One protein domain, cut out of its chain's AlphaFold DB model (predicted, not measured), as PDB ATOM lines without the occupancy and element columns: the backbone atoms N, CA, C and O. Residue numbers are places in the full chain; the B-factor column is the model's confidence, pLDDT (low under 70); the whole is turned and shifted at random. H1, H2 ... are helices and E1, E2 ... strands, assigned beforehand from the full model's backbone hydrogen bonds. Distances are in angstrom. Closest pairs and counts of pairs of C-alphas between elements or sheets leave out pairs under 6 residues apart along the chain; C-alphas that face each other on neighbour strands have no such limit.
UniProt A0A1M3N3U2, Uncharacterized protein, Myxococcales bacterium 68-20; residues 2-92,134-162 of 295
ATOM      1  N   ARG A   2     -14.628  50.778  15.287       28.72
ATOM      2  CA  ARG A   2     -15.501  50.307  14.175       28.72
ATOM      3  C   ARG A   2     -14.790  49.518  13.049       28.72
ATOM      4  O   ARG A   2     -15.396  48.620  12.478       28.72
ATOM      5  N   ARG A   3     -13.504  49.784  12.761       26.36
ATOM      6  CA  ARG A   3     -12.738  49.099  11.689       26.36
ATOM      7  C   ARG A   3     -12.365  47.635  11.986       26.36
ATOM      8  O   ARG A   3     -12.245  46.858  11.047       26.36
ATOM      9  N   ARG A   4     -12.214  47.226  13.255       33.53
ATOM     10  CA  ARG A   4     -11.870  45.827  13.602       33.53
ATOM     11  C   ARG A   4     -13.080  44.891  13.491       33.53
ATOM     12  O   ARG A   4     -12.927  43.774  13.011       33.53
ATOM     13  N   LEU A   5     -14.274  45.383  13.829       31.73
ATOM     14  CA  LEU A   5     -15.528  44.616  13.842       31.73
ATOM     15  C   LEU A   5     -15.990  44.193  12.434       31.73
ATOM     16  O   LEU A   5     -16.353  43.040  12.215       31.73
ATOM     17  N   LEU A   6     -15.891  45.099  11.453       32.06
ATOM     18  CA  LEU A   6     -16.133  44.770  10.041       32.06
ATOM     19  C   LEU A   6     -15.081  43.795   9.495       32.06
ATOM     20  O   LEU A   6     -15.383  42.978   8.630       32.06
ATOM     21  N   SER A   7     -13.861  43.823  10.040       34.62
ATOM     22  CA  SER A   7     -12.807  42.906   9.619       34.62
ATOM     23  C   SER A   7     -13.035  41.468  10.091       34.62
ATOM     24  O   SER A   7     -12.495  40.574   9.472       34.62
ATOM     25  N   GLU A   8     -13.817  41.191  11.135       36.81
ATOM     26  CA  GLU A   8     -14.036  39.811  11.622       36.81
ATOM     27  C   GLU A   8     -15.314  39.168  11.068       36.81
ATOM     28  O   GLU A   8     -15.366  37.954  10.840       36.81
ATOM     29  N   LEU A   9     -16.326  39.986  10.767       38.94
ATOM     30  CA  LEU A   9     -17.505  39.558  10.010       38.94
ATOM     31  C   LEU A   9     -17.221  39.464   8.499       38.94
ATOM     32  O   LEU A   9     -17.875  38.688   7.811       38.94
ATOM     33  N   GLY A  10     -16.221  40.202   8.000       37.19
ATOM     34  CA  GLY A  10     -15.861  40.284   6.580       37.19
ATOM     35  C   GLY A  10     -14.481  39.734   6.194       37.19
ATOM     36  O   GLY A  10     -14.115  39.831   5.023       37.19
ATOM     37  N   ARG A  11     -13.687  39.160   7.115       51.00
ATOM     38  CA  ARG A  11     -12.411  38.512   6.746       51.00
ATOM     39  C   ARG A  11     -12.710  37.249   5.948       51.00
ATOM     40  O   ARG A  11     -12.894  36.166   6.498       51.00
ATOM     41  N   ARG A  12     -12.700  37.387   4.623       59.16
ATOM     42  CA  ARG A  12     -12.402  36.265   3.739       59.16
ATOM     43  C   ARG A  12     -10.998  35.799   4.103       59.16
ATOM     44  O   ARG A  12     -10.017  36.493   3.849       59.16
ATOM     45  N   HIS A  13     -10.909  34.670   4.792       69.81
ATOM     46  CA  HIS A  13      -9.632  34.000   4.967       69.81
ATOM     47  C   HIS A  13      -9.238  33.427   3.607       69.81
ATOM     48  O   HIS A  13     -10.031  32.729   2.978       69.81
ATOM     49  N   THR A  14      -8.047  33.770   3.126       82.19
ATOM     50  CA  THR A  14      -7.489  33.153   1.920       82.19
ATOM     51  C   THR A  14      -7.156  31.691   2.213       82.19
ATOM     52  O   THR A  14      -6.839  31.359   3.358       82.19
ATOM     53  N   ALA A  15      -7.182  30.832   1.189       82.69
ATOM     54  CA  ALA A  15      -6.747  29.438   1.315       82.69
ATOM     55  C   ALA A  15      -5.344  29.355   1.945       82.69
ATOM     56  O   ALA A  15      -5.177  28.721   2.979       82.69
ATOM     57  N   ALA A  16      -4.400  30.173   1.462       84.12
ATOM     58  CA  ALA A  16      -3.049  30.272   2.019       84.12
ATOM     59  C   ALA A  16      -3.010  30.589   3.529       84.12
ATOM     60  O   ALA A  16      -2.166  30.070   4.253       84.12
ATOM     61  N   ARG A  17      -3.929  31.424   4.041       84.50
ATOM     62  CA  ARG A  17      -4.002  31.732   5.479       84.50
ATOM     63  C   ARG A  17      -4.567  30.564   6.287       84.50
ATOM     64  O   ARG A  17      -4.177  30.394   7.439       84.50
ATOM     65  N   VAL A  18      -5.504  29.811   5.716       85.88
ATOM     66  CA  VAL A  18      -6.029  28.585   6.328       85.88
ATOM     67  C   VAL A  18      -4.934  27.525   6.383       85.88
ATOM     68  O   VAL A  18      -4.669  26.991   7.458       85.88
ATOM     69  N   ASP A  19      -4.242  27.297   5.269       87.81
ATOM     70  CA  ASP A  19      -3.172  26.306   5.176       87.81
ATOM     71  C   ASP A  19      -2.006  26.652   6.103       87.81
ATOM     72  O   ASP A  19      -1.562  25.793   6.854       87.81
ATOM     73  N   ALA A  20      -1.584  27.920   6.164       87.44
ATOM     74  CA  ALA A  20      -0.562  28.363   7.116       87.44
ATOM     75  C   ALA A  20      -0.989  28.143   8.580       87.44
ATOM     76  O   ALA A  20      -0.184  27.728   9.416       87.44
ATOM     77  N   ALA A  21      -2.262  28.393   8.907       87.19
ATOM     78  CA  ALA A  21      -2.771  28.175  10.257       87.19
ATOM     79  C   ALA A  21      -2.797  26.687  10.633       87.19
ATOM     80  O   ALA A  21      -2.493  26.366  11.781       87.19
ATOM     81  N   LEU A  22      -3.132  25.797   9.698       91.81
ATOM     82  CA  LEU A  22      -3.112  24.347   9.914       91.81
ATOM     83  C   LEU A  22      -1.684  23.786   9.937       91.81
ATOM     84  O   LEU A  22      -1.382  22.950  10.781       91.81
ATOM     85  N   ALA A  23      -0.790  24.290   9.085       90.69
ATOM     86  CA  ALA A  23       0.616  23.889   9.035       90.69
ATOM     87  C   ALA A  23       1.383  24.235  10.322       90.69
ATOM     88  O   ALA A  23       2.337  23.551  10.672       90.69
ATOM     89  N   SER A  24       0.953  25.273  11.048       92.12
ATOM     90  CA  SER A  24       1.532  25.634  12.350       92.12
ATOM     91  C   SER A  24       1.122  24.712  13.507       92.12
ATOM     92  O   SER A  24       1.620  24.894  14.619       92.12
ATOM     93  N   LEU A  25       0.174  23.793  13.282       94.94
ATOM     94  CA  LEU A  25      -0.322  22.891  14.316       94.94
ATOM     95  C   LEU A  25       0.628  21.717  14.499       94.94
ATOM     96  O   LEU A  25       0.986  21.029  13.542       94.94
ATOM     97  N   VAL A  26       0.979  21.468  15.754       94.25
ATOM     98  CA  VAL A  26       1.870  20.383  16.151       94.25
ATOM     99  C   VAL A  26       1.222  19.529  17.225       94.25
ATOM    100  O   VAL A  26       0.358  19.995  17.970       94.25
ATOM    101  N   VAL A  27       1.651  18.274  17.294       93.81
ATOM    102  CA  VAL A  27       1.223  17.306  18.297       93.81
ATOM    103  C   VAL A  27       2.430  16.831  19.102       93.81
ATOM    104  O   VAL A  27       3.438  16.398  18.546       93.81
ATOM    105  N   GLY A  28       2.332  16.937  20.426       90.38
ATOM    106  CA  GLY A  28       3.247  16.309  21.375       90.38
ATOM    107  C   GLY A  28       2.557  15.144  22.076       90.38
ATOM    108  O   GLY A  28       1.357  15.207  22.337       90.38
ATOM    109  N   THR A  29       3.290  14.081  22.393       84.06
ATOM    110  CA  THR A  29       2.735  12.893  23.057       84.06
ATOM    111  C   THR A  29       3.258  12.739  24.476       84.06
ATOM    112  O   THR A  29       4.468  12.717  24.693       84.06
ATOM    113  N   GLY A  30       2.340  12.591  25.430       78.25
ATOM    114  CA  GLY A  30       2.597  11.989  26.737       78.25
ATOM    115  C   GLY A  30       2.198  10.508  26.753       78.25
ATOM    116  O   GLY A  30       1.843   9.955  25.717       78.25
ATOM    117  N   ALA A  31       2.228   9.875  27.933       74.56
ATOM    118  CA  ALA A  31       1.926   8.445  28.083       74.56
ATOM    119  C   ALA A  31       0.501   8.058  27.628       74.56
ATOM    120  O   ALA A  31       0.341   7.045  26.962       74.56
ATOM    121  N   ASP A  32      -0.509   8.889  27.926       88.62
ATOM    122  CA  ASP A  32      -1.927   8.623  27.598       88.62
ATOM    123  C   ASP A  32      -2.628   9.761  26.839       88.62
ATOM    124  O   ASP A  32      -3.769   9.617  26.381       88.62
ATOM    125  N   VAL A  33      -1.966  10.913  26.716       92.56
ATOM    126  CA  VAL A  33      -2.560  12.151  26.203       92.56
ATOM    127  C   VAL A  33      -1.697  12.713  25.083       92.56
ATOM    128  O   VAL A  33      -0.500  12.945  25.265       92.56
ATOM    129  N   ALA A  34      -2.320  12.985  23.941       94.75
ATOM    130  CA  ALA A  34      -1.734  13.777  22.872       94.75
ATOM    131  C   ALA A  34      -2.150  15.243  23.035       94.75
ATOM    132  O   ALA A  34      -3.326  15.554  23.206       94.75
ATOM    133  N   ILE A  35      -1.191  16.158  22.985       94.75
ATOM    134  CA  ILE A  35      -1.404  17.590  23.187       94.75
ATOM    135  C   ILE A  35      -1.199  18.303  21.854       94.75
ATOM    136  O   ILE A  35      -0.110  18.261  21.280       94.75
ATOM    137  N   VAL A  36      -2.242  18.973  21.367       95.56
ATOM    138  CA  VAL A  36      -2.207  19.765  20.136       95.56
ATOM    139  C   VAL A  36      -1.986  21.231  20.483       95.56
ATOM    140  O   VAL A  36      -2.787  21.838  21.197       95.56
ATOM    141  N   THR A  37      -0.913  21.808  19.941       94.81
ATOM    142  CA  THR A  37      -0.489  23.203  20.153       94.81
ATOM    143  C   THR A  37      -0.105  23.873  18.828       94.81
ATOM    144  O   THR A  37      -0.207  23.275  17.756       94.81
ATOM    145  N   ARG A  38       0.302  25.149  18.880       91.25
ATOM    146  CA  ARG A  38       0.927  25.866  17.757       91.25
ATOM    147  C   ARG A  38       2.424  26.020  18.017       91.25
ATOM    148  O   ARG A  38       2.785  26.416  19.122       91.25
ATOM    149  N   GLY A  39       3.269  25.819  17.004       85.00
ATOM    150  CA  GLY A  39       4.703  26.126  17.093       85.00
ATOM    151  C   GLY A  39       5.622  24.981  16.672       85.00
ATOM    152  O   GLY A  39       5.385  24.351  15.648       85.00
ATOM    153  N   GLY A  40       6.711  24.768  17.419       75.50
ATOM    154  CA  GLY A  40       7.721  23.747  17.120       75.50
ATOM    155  C   GLY A  40       7.362  22.380  17.704       75.50
ATOM    156  O   GLY A  40       7.024  22.282  18.880       75.50
ATOM    157  N   GLY A  41       7.440  21.331  16.886       82.56
ATOM    158  CA  GLY A  41       7.087  19.959  17.255       82.56
ATOM    159  C   GLY A  41       6.797  19.102  16.023       82.56
ATOM    160  O   GLY A  41       7.019  19.539  14.892       82.56
ATOM    161  N   ALA A  42       6.289  17.887  16.233       88.06
ATOM    162  CA  ALA A  42       5.843  17.038  15.133       88.06
ATOM    163  C   ALA A  42       4.559  17.622  14.509       88.06
ATOM    164  O   ALA A  42       3.631  17.954  15.251       88.06
ATOM    165  N   PRO A  43       4.473  17.770  13.176       92.50
ATOM    166  CA  PRO A  43       3.315  18.379  12.530       92.50
ATOM    167  C   PRO A  43       2.057  17.525  12.716       92.50
ATOM    168  O   PRO A  43       2.085  16.316  12.493       92.50
ATOM    169  N   LEU A  44       0.931  18.163  13.050       92.75
ATOM    170  CA  LEU A  44      -0.357  17.481  13.227       92.75
ATOM    171  C   LEU A  44      -0.853  16.822  11.930       92.75
ATOM    172  O   LEU A  44      -1.507  15.795  11.979       92.75
ATOM    173  N   PHE A  45      -0.547  17.398  10.766       89.94
ATOM    174  CA  PHE A  45      -0.923  16.841   9.456       89.94
ATOM    175  C   PHE A  45       0.247  16.103   8.786       89.94
ATOM    176  O   PHE A  45       0.388  16.126   7.564       89.94
ATOM    177  N   GLY A  46       1.130  15.508   9.593       84.88
ATOM    178  CA  GLY A  46       2.249  14.698   9.122       84.88
ATOM    179  C   GLY A  46       1.844  13.281   8.685       84.88
ATOM    180  O   GLY A  46       0.710  12.857   8.904       84.88
ATOM    181  N   PRO A  47       2.779  12.519   8.094       81.56
ATOM    182  CA  PRO A  47       2.523  11.158   7.610       81.56
ATOM    183  C   PRO A  47       2.334  10.125   8.732       81.56
ATOM    184  O   PRO A  47       1.766   9.064   8.492       81.56
ATOM    185  N   ALA A  48       2.813  10.415   9.945       83.00
ATOM    186  CA  ALA A  48       2.705   9.538  11.103       83.00
ATOM    187  C   ALA A  48       1.995  10.281  12.236       83.00
ATOM    188  O   ALA A  48       2.521  11.258  12.771       83.00
ATOM    189  N   LEU A  49       0.800   9.805  12.586       84.81
ATOM    190  CA  LEU A  49       0.047  10.292  13.732       84.81
ATOM    191  C   LEU A  49       0.310   9.391  14.938       84.81
ATOM    192  O   LEU A  49       0.260   8.164  14.800       84.81
ATOM    193  N   PRO A  50       0.556   9.966  16.124       89.00
ATOM    194  CA  PRO A  50       0.613   9.168  17.334       89.00
ATOM    195  C   PRO A  50      -0.756   8.556  17.655       89.00
ATOM    196  O   PRO A  50      -1.780   8.983  17.126       89.00
ATOM    197  N   GLN A  51      -0.765   7.572  18.551       91.06
ATOM    198  CA  GLN A  51      -1.984   7.036  19.153       91.06
ATOM    199  C   GLN A  51      -2.037   7.454  20.620       91.06
ATOM    200  O   GLN A  51      -1.015   7.424  21.307       91.06
ATOM    201  N   ALA A  52      -3.213   7.865  21.088       93.38
ATOM    202  CA  ALA A  52      -3.450   8.239  22.479       93.38
ATOM    203  C   ALA A  52      -4.901   7.943  22.879       93.38
ATOM    204  O   ALA A  52      -5.779   7.787  22.030       93.38
ATOM    205  N   ASN A  53      -5.172   7.920  24.183       94.00
ATOM    206  CA  ASN A  53      -6.531   7.746  24.698       94.00
ATOM    207  C   ASN A  53      -7.329   9.056  24.648       94.00
ATOM    208  O   ASN A  53      -8.542   9.046  24.425       94.00
ATOM    209  N   VAL A  54      -6.646  10.190  24.827       96.12
ATOM    210  CA  VAL A  54      -7.244  11.528  24.794       96.12
ATOM    211  C   VAL A  54      -6.378  12.474  23.970       96.12
ATOM    212  O   VAL A  54      -5.155  12.489  24.111       96.12
ATOM    213  N   VAL A  55      -7.011  13.317  23.156       97.38
ATOM    214  CA  VAL A  55      -6.367  14.489  22.553       97.38
ATOM    215  C   VAL A  55      -6.824  15.750  23.264       97.38
ATOM    216  O   VAL A  55      -8.018  16.019  23.355       97.38
ATOM    217  N   ARG A  56      -5.876  16.563  23.720       96.75
ATOM    218  CA  ARG A  56      -6.135  17.882  24.289       96.75
ATOM    219  C   ARG A  56      -5.743  18.969  23.298       96.75
ATOM    220  O   ARG A  56      -4.579  19.090  22.928       96.75
ATOM    221  N   ILE A  57      -6.715  19.769  22.878       96.50
ATOM    222  CA  ILE A  57      -6.503  20.955  22.047       96.50
ATOM    223  C   ILE A  57      -6.357  22.157  22.978       96.50
ATOM    224  O   ILE A  57      -7.333  22.626  23.568       96.50
ATOM    225  N   GLU A  58      -5.121  22.631  23.103       94.25
ATOM    226  CA  GLU A  58      -4.723  23.667  24.057       94.25
ATOM    227  C   GLU A  58      -5.357  25.041  23.767       94.25
ATOM    228  O   GLU A  58      -5.903  25.286  22.676       94.25
ATOM    229  N   PRO A  59      -5.295  25.978  24.735       90.31
ATOM    230  CA  PRO A  59      -5.811  27.322  24.571       90.31
ATOM    231  C   PRO A  59      -5.365  27.985  23.275       90.31
ATOM    232  O   PRO A  59      -4.244  27.814  22.800       90.31
ATOM    233  N   ARG A  60      -6.271  28.791  22.712       85.62
ATOM    234  CA  ARG A  60      -6.087  29.556  21.469       85.62
ATOM    235  C   ARG A  60      -5.961  28.708  20.198       85.62
ATOM    236  O   ARG A  60      -6.226  29.238  19.127       85.62
ATOM    237  N   VAL A  61      -5.682  27.405  20.262       91.75
ATOM    238  CA  VAL A  61      -5.541  26.565  19.061       91.75
ATOM    239  C   VAL A  61      -6.841  26.518  18.259       91.75
ATOM    240  O   VAL A  61      -6.867  26.946  17.102       91.75
ATOM    241  N   TYR A  62      -7.933  26.067  18.883       91.00
ATOM    242  CA  TYR A  62      -9.247  26.005  18.240       91.00
ATOM    243  C   TYR A  62      -9.771  27.409  17.898       91.00
ATOM    244  O   TYR A  62     -10.162  27.668  16.762       91.00
ATOM    245  N   ALA A  63      -9.698  28.343  18.853       83.31
ATOM    246  CA  ALA A  63     -10.224  29.702  18.695       83.31
ATOM    247  C   ALA A  63      -9.522  30.518  17.589       83.31
ATOM    248  O   ALA A  63     -10.170  31.310  16.908       83.31
ATOM    249  N   GLU A  64      -8.215  30.325  17.385       86.06
ATOM    250  CA  GLU A  64      -7.444  31.021  16.344       86.06
ATOM    251  C   GLU A  64      -7.407  30.265  15.016       86.06
ATOM    252  O   GLU A  64      -6.954  30.821  14.013       86.06
ATOM    253  N   THR A  65      -7.890  29.017  14.978       88.38
ATOM    254  CA  THR A  65      -8.020  28.281  13.720       88.38
ATOM    255  C   THR A  65      -9.095  28.962  12.861       88.38
ATOM    256  O   THR A  65     -10.264  29.057  13.261       88.38
ATOM    257  N   PRO A  66      -8.708  29.505  11.690       84.00
ATOM    258  CA  PRO A  66      -9.580  30.357  10.901       84.00
ATOM    259  C   PRO A  66     -10.651  29.529  10.200       84.00
ATOM    260  O   PRO A  66     -10.341  28.496   9.627       84.00
ATOM    261  N   THR A  67     -11.878  30.049  10.111       85.31
ATOM    262  CA  THR A  67     -13.032  29.396   9.449       85.31
ATOM    263  C   THR A  67     -13.522  28.103  10.119       85.31
ATOM    264  O   THR A  67     -12.778  27.423  10.812       85.31
ATOM    265  N   GLY A  68     -14.796  27.756   9.897       85.00
ATOM    266  CA  GLY A  68     -15.364  26.498  10.401       85.00
ATOM    267  C   GLY A  68     -14.739  25.270   9.740       85.00
ATOM    268  O   GLY A  68     -14.362  24.336  10.430       85.00
ATOM    269  N   GLY A  69     -14.510  25.305   8.422       86.56
ATOM    270  CA  GLY A  69     -13.924  24.173   7.693       86.56
ATOM    271  C   GLY A  69     -12.524  23.779   8.179       86.56
ATOM    272  O   GLY A  69     -12.227  22.596   8.301       86.56
ATOM    273  N   ALA A  70     -11.668  24.744   8.532       89.94
ATOM    274  CA  ALA A  70     -10.358  24.413   9.098       89.94
ATOM    275  C   ALA A  70     -10.457  23.862  10.529       89.94
ATOM    276  O   ALA A  70      -9.655  23.014  10.913       89.94
ATOM    277  N   ARG A  71     -11.443  24.316  11.316       93.50
ATOM    278  CA  ARG A  71     -11.715  23.760  12.648       93.50
ATOM    279  C   ARG A  71     -12.251  22.334  12.566       93.50
ATOM    280  O   ARG A  71     -11.805  21.504  13.344       93.50
ATOM    281  N   VAL A  72     -13.092  22.026  11.578       92.75
ATOM    282  CA  VAL A  72     -13.495  20.644  11.266       92.75
ATOM    283  C   VAL A  72     -12.265  19.793  10.947       92.75
ATOM    284  O   VAL A  72     -12.060  18.786  11.607       92.75
ATOM    285  N   ARG A  73     -11.372  20.243  10.050       94.38
ATOM    286  CA  ARG A  73     -10.123  19.515   9.731       94.38
ATOM    287  C   ARG A  73      -9.223  19.281  10.950       94.38
ATOM    288  O   ARG A  73      -8.603  18.230  11.068       94.38
ATOM    289  N   LEU A  74      -9.129  20.262  11.850       96.00
ATOM    290  CA  LEU A  74      -8.426  20.119  13.128       96.00
ATOM    291  C   LEU A  74      -9.066  19.022  13.996       96.00
ATOM    292  O   LEU A  74      -8.356  18.174  14.529       96.00
ATOM    293  N   LEU A  75     -10.393  19.028  14.127       96.19
ATOM    294  CA  LEU A  75     -11.129  18.032  14.907       96.19
ATOM    295  C   LEU A  75     -11.049  16.629  14.288       96.19
ATOM    296  O   LEU A  75     -10.898  15.660  15.023       96.19
ATOM    297  N   GLU A  76     -11.076  16.513  12.960       95.12
ATOM    298  CA  GLU A  76     -10.862  15.253  12.236       95.12
ATOM    299  C   GLU A  76      -9.460  14.689  12.505       95.12
ATOM    300  O   GLU A  76      -9.323  13.514  12.844       95.12
ATOM    301  N   ALA A  77      -8.420  15.529  12.428       95.12
ATOM    302  CA  ALA A  77      -7.050  15.119  12.735       95.12
ATOM    303  C   ALA A  77      -6.888  14.692  14.203       95.12
ATOM    304  O   ALA A  77      -6.237  13.690  14.489       95.12
ATOM    305  N   ALA A  78      -7.523  15.408  15.135       95.81
ATOM    306  CA  ALA A  78      -7.558  15.022  16.544       95.81
ATOM    307  C   ALA A  78      -8.292  13.682  16.749       95.81
ATOM    308  O   ALA A  78      -7.800  12.807  17.458       95.81
ATOM    309  N   SER A  79      -9.425  13.487  16.071       94.81
ATOM    310  CA  SER A  79     -10.193  12.238  16.099       94.81
ATOM    311  C   SER A  79      -9.410  11.054  15.540       94.81
ATOM    312  O   SER A  79      -9.602   9.936  16.002       94.81
ATOM    313  N   ALA A  80      -8.497  11.264  14.590       93.81
ATOM    314  CA  ALA A  80      -7.637  10.199  14.072       93.81
ATOM    315  C   ALA A  80      -6.590   9.702  15.093       93.81
ATOM    316  O   ALA A  80      -6.148   8.558  15.000       93.81
ATOM    317  N   ILE A  81      -6.215  10.533  16.073       94.62
ATOM    318  CA  ILE A  81      -5.231  10.204  17.120       94.62
ATOM    319  C   ILE A  81      -5.888   9.506  18.319       94.62
ATOM    320  O   ILE A  81      -5.301   8.584  18.882       94.62
ATOM    321  N   ALA A  82      -7.076   9.962  18.731       95.12
ATOM    322  CA  ALA A  82      -7.754   9.476  19.933       95.12
ATOM    323  C   ALA A  82      -9.284   9.458  19.778       95.12
ATOM    324  O   ALA A  82      -9.844  10.287  19.057       95.12
ATOM    325  N   PRO A  83      -9.991   8.560  20.489       94.31
ATOM    326  CA  PRO A  83     -11.451   8.537  20.493       94.31
ATOM    327  C   PRO A  83     -12.065   9.710  21.268       94.31
ATOM    328  O   PRO A  83     -13.181  10.114  20.954       94.31
ATOM    329  N   ARG A  84     -11.365  10.267  22.263       96.56
ATOM    330  CA  ARG A  84     -11.847  11.383  23.087       96.56
ATOM    331  C   ARG A  84     -11.014  12.635  22.858       96.56
ATOM    332  O   ARG A  84      -9.786  12.580  22.870       96.56
ATOM    333  N   ILE A  85     -11.684  13.773  22.700       97.44
ATOM    334  CA  ILE A  85     -11.056  15.070  22.434       97.44
ATOM    335  C   ILE A  85     -11.548  16.110  23.439       97.44
ATOM    336  O   ILE A  85     -12.746  16.302  23.634       97.44
ATOM    337  N   GLU A  86     -10.609  16.813  24.058       96.88
ATOM    338  CA  GLU A  86     -10.857  17.922  24.973       96.88
ATOM    339  C   GLU A  86     -10.424  19.222  24.299       96.88
ATOM    340  O   GLU A  86      -9.243  19.435  24.029       96.88
ATOM    341  N   VAL A  87     -11.381  20.102  24.009       95.50
ATOM    342  CA  VAL A  87     -11.139  21.358  23.295       95.50
ATOM    343  C   VAL A  87     -11.227  22.531  24.252       95.50
ATOM    344  O   VAL A  87     -12.287  22.790  24.823       95.50
ATOM    345  N   HIS A  88     -10.143  23.295  24.390       91.25
ATOM    346  CA  HIS A  88     -10.190  24.541  25.140       91.25
ATOM    347  C   HIS A  88     -10.930  25.630  24.343       91.25
ATOM    348  O   HIS A  88     -10.388  26.265  23.431       91.25
ATOM    349  N   ALA A  89     -12.177  25.886  24.727       84.12
ATOM    350  CA  ALA A  89     -13.057  26.906  24.181       84.12
ATOM    351  C   ALA A  89     -13.550  27.818  25.322       84.12
ATOM    352  O   ALA A  89     -14.610  27.560  25.906       84.12
ATOM    353  N   PRO A  90     -12.796  28.877  25.677       73.50
ATOM    354  CA  PRO A  90     -13.118  29.710  26.825       73.50
ATOM    355  C   PRO A  90     -14.384  30.527  26.572       73.50
ATOM    356  O   PRO A  90     -14.707  30.896  25.440       73.50
ATOM    357  N   THR A  91     -15.086  30.855  27.650       67.31
ATOM    358  CA  THR A  91     -16.144  31.864  27.646       67.31
ATOM    359  C   THR A  91     -15.553  33.223  27.277       67.31
ATOM    360  O   THR A  91     -14.727  33.762  28.013       67.31
ATOM    361  N   VAL A  92     -15.958  33.790  26.139       60.66
ATOM    362  CA  VAL A  92     -15.423  35.074  25.669       60.66
ATOM    363  C   VAL A  92     -16.276  36.217  26.220       60.66
ATOM    364  O   VAL A  92     -17.454  36.359  25.893       60.66
ATOM    365  N   ASP A 134     -21.709  30.386  23.170       78.12
ATOM    366  CA  ASP A 134     -22.560  29.839  22.135       78.12
ATOM    367  C   ASP A 134     -21.956  28.513  21.690       78.12
ATOM    368  O   ASP A 134     -20.960  28.492  20.971       78.12
ATOM    369  N   GLU A 135     -22.514  27.411  22.180       83.19
ATOM    370  CA  GLU A 135     -21.985  26.069  21.922       83.19
ATOM    371  C   GLU A 135     -22.294  25.588  20.499       83.19
ATOM    372  O   GLU A 135     -21.615  24.706  19.985       83.19
ATOM    373  N   GLU A 136     -23.288  26.183  19.833       86.31
ATOM    374  CA  GLU A 136     -23.787  25.696  18.546       86.31
ATOM    375  C   GLU A 136     -22.681  25.569  17.477       86.31
ATOM    376  O   GLU A 136     -22.600  24.499  16.880       86.31
ATOM    377  N   PRO A 137     -21.766  26.543  17.264       85.81
ATOM    378  CA  PRO A 137     -20.725  26.408  16.245       85.81
ATOM    379  C   PRO A 137     -19.761  25.246  16.505       85.81
ATOM    380  O   PRO A 137     -19.420  24.528  15.571       85.81
ATOM    381  N   ILE A 138     -19.322  25.040  17.753       88.31
ATOM    382  CA  ILE A 138     -18.389  23.946  18.066       88.31
ATOM    383  C   ILE A 138     -19.083  22.586  18.005       88.31
ATOM    384  O   ILE A 138     -18.472  21.624  17.553       88.31
ATOM    385  N   ILE A 139     -20.360  22.506  18.389       90.25
ATOM    386  CA  ILE A 139     -21.151  21.276  18.280       90.25
ATOM    387  C   ILE A 139     -21.391  20.925  16.804       90.25
ATOM    388  O   ILE A 139     -21.226  19.770  16.422       90.25
ATOM    389  N   GLU A 140     -21.733  21.903  15.959       88.81
ATOM    390  CA  GLU A 140     -21.887  21.688  14.515       88.81
ATOM    391  C   GLU A 140     -20.568  21.248  13.870       88.81
ATOM    392  O   GLU A 140     -20.545  20.311  13.077       88.81
ATOM    393  N   GLU A 141     -19.453  21.895  14.202       91.12
ATOM    394  CA  GLU A 141     -18.134  21.526  13.675       91.12
ATOM    395  C   GLU A 141     -17.689  20.135  14.155       91.12
ATOM    396  O   GLU A 141     -17.159  19.358  13.362       91.12
ATOM    397  N   ALA A 142     -17.963  19.786  15.415       92.62
ATOM    398  CA  ALA A 142     -17.722  18.451  15.957       92.62
ATOM    399  C   ALA A 142     -18.534  17.384  15.211       92.62
ATOM    400  O   ALA A 142     -17.969  16.387  14.764       92.62
ATOM    401  N   ALA A 143     -19.827  17.627  14.987       90.62
ATOM    402  CA  ALA A 143     -20.691  16.718  14.243       90.62
ATOM    403  C   ALA A 143     -20.180  16.456  12.816       90.62
ATOM    404  O   ALA A 143     -20.149  15.307  12.372       90.62
ATOM    405  N   HIS A 144     -19.724  17.500  12.111       90.06
ATOM    406  CA  HIS A 144     -19.119  17.351  10.783       90.06
ATOM    407  C   HIS A 144     -17.823  16.529  10.817       90.06
ATOM    408  O   HIS A 144     -17.577  15.761   9.891       90.06
ATOM    409  N   ALA A 145     -17.045  16.635  11.899       91.50
ATOM    410  CA  ALA A 145     -15.833  15.848  12.127       91.50
ATOM    411  C   ALA A 145     -16.099  14.408  12.623       91.50
ATOM    412  O   ALA A 145     -15.157  13.686  12.946       91.50
ATOM    413  N   GLY A 146     -17.364  13.972  12.712       91.44
ATOM    414  CA  GLY A 146     -17.724  12.644  13.228       91.44
ATOM    415  C   GLY A 146     -17.574  12.517  14.748       91.44
ATOM    416  O   GLY A 146     -17.259  11.443  15.259       91.44
ATOM    417  N   LEU A 147     -17.766  13.617  15.473       93.31
ATOM    418  CA  LEU A 147     -17.677  13.684  16.926       93.31
ATOM    419  C   LEU A 147     -19.035  14.045  17.536       93.31
ATOM    420  O   LEU A 147     -19.752  14.907  17.028       93.31
ATOM    421  N   ALA A 148     -19.368  13.418  18.658       92.12
ATOM    422  CA  ALA A 148     -20.486  13.788  19.510       92.12
ATOM    423  C   ALA A 148     -20.025  14.744  20.615       92.12
ATOM    424  O   ALA A 148     -18.972  14.556  21.226       92.12
ATOM    425  N   PHE A 149     -20.843  15.756  20.898       91.62
ATOM    426  CA  PHE A 149     -20.692  16.581  22.093       91.62
ATOM    427  C   PHE A 149     -21.141  15.797  23.325       91.62
ATOM    428  O   PHE A 149     -22.275  15.319  23.364       91.62
ATOM    429  N   ILE A 150     -20.265  15.702  24.326       91.19
ATOM    430  CA  ILE A 150     -20.539  14.977  25.571       91.19
ATOM    431  C   ILE A 150     -20.893  15.945  26.690       91.19
ATOM    432  O   ILE A 150     -21.941  15.820  27.319       91.19
ATOM    433  N   ALA A 151     -20.011  16.906  26.954       87.75
ATOM    434  CA  ALA A 151     -20.178  17.842  28.054       87.75
ATOM    435  C   ALA A 151     -19.287  19.071  27.889       87.75
ATOM    436  O   ALA A 151     -18.317  19.079  27.127       87.75
ATOM    437  N   ARG A 152     -19.570  20.087  28.701       84.50
ATOM    438  CA  ARG A 152     -18.678  21.214  28.944       84.50
ATOM    439  C   ARG A 152     -18.266  21.227  30.415       84.50
ATOM    440  O   ARG A 152     -19.106  21.048  31.287       84.50
ATOM    441  N   ARG A 153     -16.978  21.445  30.677       84.38
ATOM    442  CA  ARG A 153     -16.394  21.624  32.015       84.38
ATOM    443  C   ARG A 153     -15.538  22.887  32.007       84.38
ATOM    444  O   ARG A 153     -14.426  22.899  31.475       84.38
ATOM    445  N   GLY A 154     -16.129  23.991  32.451       78.88
ATOM    446  CA  GLY A 154     -15.478  25.301  32.478       78.88
ATOM    447  C   GLY A 154     -15.169  25.826  31.090       78.88
ATOM    448  O   GLY A 154     -16.072  26.166  30.327       78.88
ATOM    449  N   ALA A 155     -13.881  25.917  30.762       84.50
ATOM    450  CA  ALA A 155     -13.398  26.301  29.436       84.50
ATOM    451  C   ALA A 155     -13.238  25.110  28.478       84.50
ATOM    452  O   ALA A 155     -12.918  25.322  27.310       84.50
ATOM    453  N   TRP A 156     -13.456  23.878  28.936       89.12
ATOM    454  CA  TRP A 156     -13.208  22.668  28.161       89.12
ATOM    455  C   TRP A 156     -14.500  22.082  27.605       89.12
ATOM    456  O   TRP A 156     -15.460  21.852  28.336       89.12
ATOM    457  N   VAL A 157     -14.510  21.821  26.304       92.19
ATOM    458  CA  VAL A 157     -15.565  21.080  25.610       92.19
ATOM    459  C   VAL A 157     -15.068  19.661  25.374       92.19
ATOM    460  O   VAL A 157     -14.006  19.468  24.788       92.19
ATOM    461  N   ILE A 158     -15.828  18.682  25.851       94.81
ATOM    462  CA  ILE A 158     -15.504  17.261  25.753       94.81
ATOM    463  C   ILE A 158     -16.300  16.676  24.593       94.81
ATOM    464  O   ILE A 158     -17.533  16.755  24.564       94.81
ATOM    465  N   LEU A 159     -15.574  16.094  23.647       96.06
ATOM    466  CA  LEU A 159     -16.090  15.460  22.447       96.06
ATOM    467  C   LEU A 159     -15.621  14.006  22.402       96.06
ATOM    468  O   LEU A 159     -14.502  13.700  22.814       96.06
ATOM    469  N   GLU A 160     -16.441  13.123  21.850       95.50
ATOM    470  CA  GLU A 160     -16.075  11.721  21.628       95.50
ATOM    471  C   GLU A 160     -16.418  11.289  20.209       95.50
ATOM    472  O   GLU A 160     -17.363  11.790  19.601       95.50
ATOM    473  N   ARG A 161     -15.634  10.362  19.661       93.81
ATOM    474  CA  ARG A 161     -15.862   9.799  18.335       93.81
ATOM    475  C   ARG A 161     -17.233   9.134  18.288       93.81
ATOM    476  O   ARG A 161     -17.553   8.287  19.113       93.81
ATOM    477  N   SER A 162     -18.020   9.513  17.289       87.25
ATOM    478  CA  SER A 162     -19.353   8.973  17.056       87.25
ATOM    479  C   SER A 162     -19.404   8.312  15.689       87.25
ATOM    480  O   SER A 162     -19.188   8.959  14.666       87.25
TER     481      SER A 162
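What this domain is: This is residues 2 to 92 and 134 to 162 of the 295 residues of an uncharacterized protein of Myxococcales bacterium 68-20 (UniProt A0A1M3N3U2). A strongly twisted sheet of six strands curls round one long helix, H4, which packs in its hollow face; H5 packs beside H4 on the same face, over the E6 and E5 end. H2 packs on H4 with few contacts, and H1, residues 2 to 9, sticks out as an arm that makes the length. The printed part has 120 residues, with five named helices and six named strands in the order H1 H2 E1 E2 E3 H3 H4 E4 H5 E5 E6. The mixed sheet runs E1 E2 E3 E4 E6 E5, and the class is mixed, helices and strands. The whole is compact by its radius of gyration of the C-alphas, 14.1 A, yet elongated in outline, with spans of 47 by 30 by 22 A.

Where its parts are: The sheet holds E1, residues 25 to 29; E2, residues 33 to 38, 16.5 A long; E3, residues 54 to 57; E4, residues 84 to 88; E6, residues 156 to 161, 16.4 A; and E5, residues 147 to 153, 17.1 A. H4, residues 68 to 81, is 20.3 A long and begins at C-alpha 68, (-15.364, 26.498, 10.401). H5 is residues 136 to 144, H3 residues 61 to 64 and H2 residues 15 to 23. H1 begins at C-alpha 2, (-15.501, 50.307, 14.175), and E6 ends at C-alpha 161, (-15.862, 9.799, 18.335).

How they stand to each other: E2 and E3 are parallel, with N 36 and O 56 at 2.8 A, as are E3 and E4, with N 57 and O 86 at 2.8 A. E3, H3, H4 and E4 form a strand-helix-strand unit, two parallel neighbour strands with helices between, whose crossover is right-handed. E1 and E2 form a hairpin, with N 28 and O 35 at 2.9 A; E5 and E6 form another, with N 158 and O 151 at 2.8 A. E4 and E6 are antiparallel, with N 85 and O 159 at 2.8 A. H4 and H5 lie on one face of the sheet, giving two layers, one of strands and one of helices. The closest C-alphas of H4 and E3 are those of Ala 78 and Val 55, 6.1 A apart. H5 touches H4 at a steep tilt of 54 degrees, the closest C-alphas, of Glu 141 and Val 72, being 5.3 A apart. H3 is on the sheet, on the same face as H5. H2 only just touches H4, through residues 70 to 74 of H4 alone, with 3 pairs of C-alphas within 8 A, the closest those of Val 18 and Ala 70 at 6.6 A. H1 and H2 are apart. Every O i to N i+4 pair is within hydrogen-bond range in H2 and H5, against 9 of 10 in H4 and 2 of 4 in H1; H3 is too short for such a pair.

The domain as a whole: The C-alphas of Arg 2 and Ala 31, the two farthest apart, are 47.4 A apart. Residues 93 to 133 are not printed, and C-alphas 92 and 134 are 9.5 A apart across the cut. Of the links printed whole, E2 to E3 is long, residues 39 to 53. Confidence is under 70 at residues 2 to 13 and 91 to 92.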